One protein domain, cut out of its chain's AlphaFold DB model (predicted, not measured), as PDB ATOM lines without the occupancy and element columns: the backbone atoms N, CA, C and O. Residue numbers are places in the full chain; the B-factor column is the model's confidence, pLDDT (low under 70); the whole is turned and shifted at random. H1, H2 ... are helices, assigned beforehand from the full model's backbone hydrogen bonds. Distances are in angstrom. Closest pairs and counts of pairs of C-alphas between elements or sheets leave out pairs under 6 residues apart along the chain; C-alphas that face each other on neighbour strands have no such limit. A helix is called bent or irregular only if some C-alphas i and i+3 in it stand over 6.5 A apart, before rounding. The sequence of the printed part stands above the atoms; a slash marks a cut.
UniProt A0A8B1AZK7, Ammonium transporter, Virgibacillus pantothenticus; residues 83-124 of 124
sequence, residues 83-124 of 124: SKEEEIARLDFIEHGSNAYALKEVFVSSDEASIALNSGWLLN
ATOM      1  N   SER A  83     158.428 216.390 161.698       91.75
ATOM      2  CA  SER A  83     159.292 217.567 161.840       91.75
ATOM      3  C   SER A  83     160.057 217.846 160.541       91.75
ATOM      4  O   SER A  83     160.243 216.967 159.700       91.75
ATOM      5  N   LYS A  84     160.513 219.089 160.353       89.88
ATOM      6  CA  LYS A  84     161.233 219.469 159.130       89.88
ATOM      7  C   LYS A  84     162.569 218.733 159.022       89.88
ATOM      8  O   LYS A  84     163.008 218.403 157.923       89.88
ATOM      9  N   GLU A  85     163.197 218.480 160.161       89.38
ATOM     10  CA  GLU A  85     164.430 217.716 160.289       89.38
ATOM     11  C   GLU A  85     164.215 216.269 159.826       89.38
ATOM     12  O   GLU A  85     164.988 215.774 159.006       89.38
ATOM     13  N   GLU A  86     163.132 215.625 160.275       87.31
ATOM     14  CA  GLU A  86     162.752 214.271 159.845       87.31
ATOM     15  C   GLU A  86     162.358 214.220 158.364       87.31
ATOM     16  O   GLU A  86     162.750 213.300 157.647       87.31
ATOM     17  N   GLU A  87     161.638 215.233 157.874       87.81
ATOM     18  CA  GLU A  87     161.257 215.336 156.464       87.81
ATOM     19  C   GLU A  87     162.490 215.383 155.546       87.81
ATOM     20  O   GLU A  87     162.546 214.691 154.528       87.81
ATOM     21  N   ILE A  88     163.517 216.152 155.935       88.12
ATOM     22  CA  ILE A  88     164.789 216.255 155.200       88.12
ATOM     23  C   ILE A  88     165.601 214.957 155.304       88.12
ATOM     24  O   ILE A  88     166.247 214.554 154.332       88.12
ATOM     25  N   ALA A  89     165.567 214.290 156.457       85.69
ATOM     26  CA  ALA A  89     166.316 213.061 156.714       85.69
ATOM     27  C   ALA A  89     165.719 211.793 156.058       85.69
ATOM     28  O   ALA A  89     166.317 210.724 156.175       85.69
ATOM     29  N   ARG A  90     164.644 211.943 155.263       83.00
ATOM     30  CA  ARG A  90     163.921 210.906 154.496       83.00
ATOM     31  C   ARG A  90     163.134 209.938 155.388       83.00
ATOM     32  O   ARG A  90     163.712 209.123 156.105       83.00
ATOM     33  N   LEU A  91     161.804 209.963 155.259       88.50
ATOM     34  CA  LEU A  91     160.904 209.146 156.085       88.50
ATOM     35  C   LEU A  91     161.146 207.636 155.953       88.50
ATOM     36  O   LEU A  91     161.014 206.933 156.949       88.50
ATOM     37  N   ASP A  92     161.557 207.138 154.781       88.19
ATOM     38  CA  ASP A  92     161.867 205.714 154.586       88.19
ATOM     39  C   ASP A  92     162.865 205.200 155.642       88.19
ATOM     40  O   ASP A  92     162.667 204.155 156.262       88.19
ATOM     41  N   PHE A  93     163.918 205.978 155.915       83.06
ATOM     42  CA  PHE A  93     164.945 205.592 156.877       83.06
ATOM     43  C   PHE A  93     164.466 205.734 158.325       83.06
ATOM     44  O   PHE A  93     164.736 204.861 159.146       83.06
ATOM     45  N   ILE A  94     163.745 206.814 158.634       84.00
ATOM     46  CA  ILE A  94     163.317 207.136 160.003       84.00
ATOM     47  C   ILE A  94     162.192 206.214 160.475       84.00
ATOM     48  O   ILE A  94     162.229 205.735 161.606       84.00
ATOM     49  N   GLU A  95     161.208 205.945 159.618       84.69
ATOM     50  CA  GLU A  95     160.030 205.154 159.984       84.69
ATOM     51  C   GLU A  95     160.210 203.655 159.704       84.69
ATOM     52  O   GLU A  95     159.667 202.831 160.438       84.69
ATOM     53  N   HIS A  96     160.975 203.284 158.668       88.06
ATOM     54  CA  HIS A  96     161.069 201.895 158.190       88.06
ATOM     55  C   HIS A  96     162.498 201.323 158.231       88.06
ATOM     56  O   HIS A  96     162.717 200.182 157.816       88.06
ATOM     57  N   GLY A  97     163.483 202.086 158.722       82.62
ATOM     58  CA  GLY A  97     164.861 201.623 158.943       82.62
ATOM     59  C   GLY A  97     165.628 201.234 157.675       82.62
ATOM     60  O   GLY A  97     166.683 200.606 157.762       82.62
ATOM     61  N   SER A  98     165.107 201.557 156.490       80.75
ATOM     62  CA  SER A  98     165.689 201.158 155.207       80.75
ATOM     63  C   SER A  98     165.366 202.171 154.111       80.75
ATOM     64  O   SER A  98     164.416 202.933 154.215       80.75
ATOM     65  N   ASN A  99     166.180 202.215 153.054       81.31
ATOM     66  CA  ASN A  99     165.913 203.052 151.883       81.31
ATOM     67  C   ASN A  99     165.128 202.232 150.847       81.31
ATOM     68  O   ASN A  99     165.567 201.132 150.495       81.31
ATOM     69  N   ALA A 100     164.033 202.777 150.305       80.06
ATOM     70  CA  ALA A 100     163.245 202.129 149.251       80.06
ATOM     71  C   ALA A 100     164.081 201.732 148.015       80.06
ATOM     72  O   ALA A 100     163.751 200.778 147.310       80.06
ATOM     73  N   TYR A 101     165.198 202.425 147.773       78.50
ATOM     74  CA  TYR A 101     166.118 202.198 146.659       78.50
ATOM     75  C   TYR A 101     167.463 201.584 147.068       78.50
ATOM     76  O   TYR A 101     168.398 201.611 146.269       78.50
ATOM     77  N   ALA A 102     167.585 200.994 148.265       73.19
ATOM     78  CA  ALA A 102     168.851 200.435 148.762       73.19
ATOM     79  C   ALA A 102     169.539 199.482 147.761       73.19
ATOM     80  O   ALA A 102     170.743 199.577 147.554       73.19
ATOM     81  N   LEU A 103     168.779 198.618 147.074       72.00
ATOM     82  CA  LEU A 103     169.330 197.742 146.032       72.00
ATOM     83  C   LEU A 103     169.879 198.518 144.829       72.00
ATOM     84  O   LEU A 103     170.944 198.183 144.326       72.00
ATOM     85  N   LYS A 104     169.181 199.562 144.367       71.81
ATOM     86  CA  LYS A 104     169.619 200.366 143.217       71.81
ATOM     87  C   LYS A 104     170.899 201.139 143.534       71.81
ATOM     88  O   LYS A 104     171.782 201.180 142.690       71.81
ATOM     89  N   GLU A 105     171.013 201.694 144.739       69.25
ATOM     90  CA  GLU A 105     172.234 202.364 145.211       69.25
ATOM     91  C   GLU A 105     173.418 201.387 145.262       69.25
ATOM     92  O   GLU A 105     174.508 201.707 144.798       69.25
ATOM     93  N   VAL A 106     173.191 200.159 145.743       74.06
ATOM     94  CA  VAL A 106     174.219 199.107 145.747       74.06
ATOM     95  C   VAL A 106     174.653 198.760 144.323       74.06
ATOM     96  O   VAL A 106     175.852 198.758 144.055       74.06
ATOM     97  N   PHE A 107     173.715 198.543 143.396       75.25
ATOM     98  CA  PHE A 107     174.047 198.210 142.005       75.25
ATOM     99  C   PHE A 107     174.751 199.353 141.262       75.25
ATOM    100  O   PHE A 107     175.737 199.111 140.569       75.25
ATOM    101  N   VAL A 108     174.307 200.600 141.446       75.62
ATOM    102  CA  VAL A 108     174.980 201.774 140.864       75.62
ATOM    103  C   VAL A 108     176.385 201.920 141.444       75.62
ATOM    104  O   VAL A 108     177.333 202.092 140.685       75.62
ATOM    105  N   SER A 109     176.552 201.762 142.761       73.88
ATOM    106  CA  SER A 109     177.877 201.833 143.388       73.88
ATOM    107  C   SER A 109     178.819 200.717 142.917       73.88
ATOM    108  O   SER A 109     180.009 200.962 142.727       73.88
ATOM    109  N   SER A 110     178.304 199.502 142.674       73.31
ATOM    110  CA  SER A 110     179.105 198.397 142.145       73.31
ATOM    111  C   SER A 110     179.477 198.598 140.678       73.31
ATOM    112  O   SER A 110     180.605 198.286 140.299       73.31
ATOM    113  N   ASP A 111     178.571 199.155 139.870       75.69
ATOM    114  CA  ASP A 111     178.843 199.469 138.467       75.69
ATOM    115  C   ASP A 111     179.856 200.615 138.354       75.69
ATOM    116  O   ASP A 111     180.843 200.473 137.633       75.69
ATOM    117  N   GLU A 112     179.700 201.700 139.117       74.50
ATOM    118  CA  GLU A 112     180.680 202.795 139.173       74.50
ATOM    119  C   GLU A 112     182.051 202.309 139.651       74.50
ATOM    120  O   GLU A 112     183.066 202.639 139.034       74.50
ATOM    121  N   ALA A 113     182.098 201.468 140.691       71.44
ATOM    122  CA  ALA A 113     183.342 200.858 141.151       71.44
ATOM    123  C   ALA A 113     183.973 199.968 140.066       71.44
ATOM    124  O   ALA A 113     185.185 200.019 139.855       71.44
ATOM    125  N   SER A 114     183.170 199.193 139.330       69.62
ATOM    126  CA  SER A 114     183.662 198.356 138.229       69.62
ATOM    127  C   SER A 114     184.213 199.184 137.061       69.62
ATOM    128  O   SER A 114     185.258 198.847 136.503       69.62
ATOM    129  N   ILE A 115     183.566 200.306 136.725       71.12
ATOM    130  CA  ILE A 115     183.993 201.229 135.668       71.12
ATOM    131  C   ILE A 115     185.261 201.973 136.092       71.12
ATOM    132  O   ILE A 115     186.189 202.098 135.293       71.12
ATOM    133  N   ALA A 116     185.346 202.434 137.341       66.38
ATOM    134  CA  ALA A 116     186.540 203.084 137.879       66.38
ATOM    135  C   ALA A 116     187.758 202.142 137.859       66.38
ATOM    136  O   ALA A 116     188.850 202.557 137.469       66.38
ATOM    137  N   LEU A 117     187.562 200.862 138.195       65.88
ATOM    138  CA  LEU A 117     188.610 199.841 138.122       65.88
ATOM    139  C   LEU A 117     189.014 199.511 136.673       65.88
ATOM    140  O   LEU A 117     190.202 199.365 136.398       65.88
ATOM    141  N   ASN A 118     188.060 199.439 135.738       66.06
ATOM    142  CA  ASN A 118     188.347 199.120 134.331       66.06
ATOM    143  C   ASN A 118     188.885 200.299 133.506       66.06
ATOM    144  O   ASN A 118     189.468 200.082 132.447       66.06
ATOM    145  N   SER A 119     188.678 201.541 133.945       65.81
ATOM    146  CA  SER A 119     189.033 202.733 133.165       65.81
ATOM    147  C   SER A 119     190.438 203.277 133.460       65.81
ATOM    148  O   SER A 119     190.914 204.135 132.723       65.81
ATOM    149  N   GLY A 120     191.139 202.769 134.481       59.66
ATOM    150  CA  GLY A 120     192.560 203.065 134.726       59.66
ATOM    151  C   GLY A 120     192.883 204.482 135.233       59.66
ATOM    152  O   GLY A 120     194.056 204.814 135.371       59.66
ATOM    153  N   TRP A 121     191.883 205.312 135.553       56.97
ATOM    154  CA  TRP A 121     192.064 206.728 135.931       56.97
ATOM    155  C   TRP A 121     192.593 206.968 137.357       56.97
ATOM    156  O   TRP A 121     192.840 208.112 137.718       56.97
ATOM    157  N   LEU A 122     192.771 205.922 138.174       54.66
ATOM    158  CA  LEU A 122     193.281 206.020 139.556       54.66
ATOM    159  C   LEU A 122     194.693 205.433 139.745       54.66
ATOM    160  O   LEU A 122     195.157 205.323 140.877       54.66
ATOM    161  N   LEU A 123     195.371 205.036 138.660       54.28
ATOM    162  CA  LEU A 123     196.714 204.438 138.706       54.28
ATOM    163  C   LEU A 123     197.829 205.317 138.106       54.28
ATOM    164  O   LEU A 123     198.931 204.812 137.919       54.28
ATOM    165  N   ASN A 124     197.582 206.607 137.847       42.28
ATOM    166  CA  ASN A 124     198.617 207.583 137.467       42.28
ATOM    167  C   ASN A 124     198.464 208.894 138.235       42.28
ATOM    168  O   ASN A 124     197.334 209.431 138.237       42.28
TER     169      ASN A 124
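AT A GLANCE: This is residues 83 to 124 of the 124 residues of the protein "Ammonium transporter" of Virgibacillus pantothenticus (UniProt A0A8B1AZK7). The model shows a small, loose head of two short helices, H1 and H2, and one long helix, H3, that sticks out from it as an arm. Residues 102 to 124, H3 and a short tail of residues 120 to 124 beyond it, stand free and make most of the length. The printed part has 42 residues with three named helices in the order H1, H2, H3 and no named strand; its class is all helix. The whole is extended, with a radius of gyration of the C-alphas of 15.9 A, and its C-alphas span 47 by 19 by 9 A.

HOW THE PARTS SIT: Begin at the first printed residues, where H1, residues 84 to 88, is followed through a tight link of 2 residues by H2, residues 91 to 96. These two are close but not clearly touching, with 1 pair of C-alphas within 8 A: look at Glu 86 and Ile 94, their closest C-alphas, 7.2 A apart. Their centres are 10.9 A apart. Go on through the tight link of 5 residues after H2 and you reach H3, residues 102 to 119. H3 is apart from H2, although it follows it in the chain. H3 is apart from H1 as well. In H1, H2 and H3 every O i to N i+4 pair is within hydrogen-bond range.

IN THESE COORDINATES: Find C-alpha 84 at (161.233, 219.469, 159.130); from there H1 runs over residues 84 to 88, Lys 84 to Ile 88, and measures 6.2 A from first to last C-alpha. Next look for C-alpha 91 at (160.904, 209.146, 156.085), where H2 begins; it runs to His 96 and measures 7.6 A. H3 begins at Ala 102, whose C-alpha is at (168.851, 200.435, 148.762), and ends at Ser 119, with its C-alpha at (189.033, 202.733, 133.165). It is the longest helix, with 18 residues and 25.6 A from first to last C-alpha. None of the three helices is bent or irregular.

THE WHOLE: The two C-alphas farthest apart are those of Ser 83 and Asn 124, the first and last printed residues, at 47.3 A; Asn 124 is also the chain's last residue. The outline is a rod. The printed part has no cut, and both links between helices are tight. Read the B-factor column for the model's confidence: the mean pLDDT of the printed part is 75.6, with means of 88 in H1, 86 in H2 and 71 in H3. Eleven residues are under 70, namely residue 105, residue 114 and residues 116 to 124.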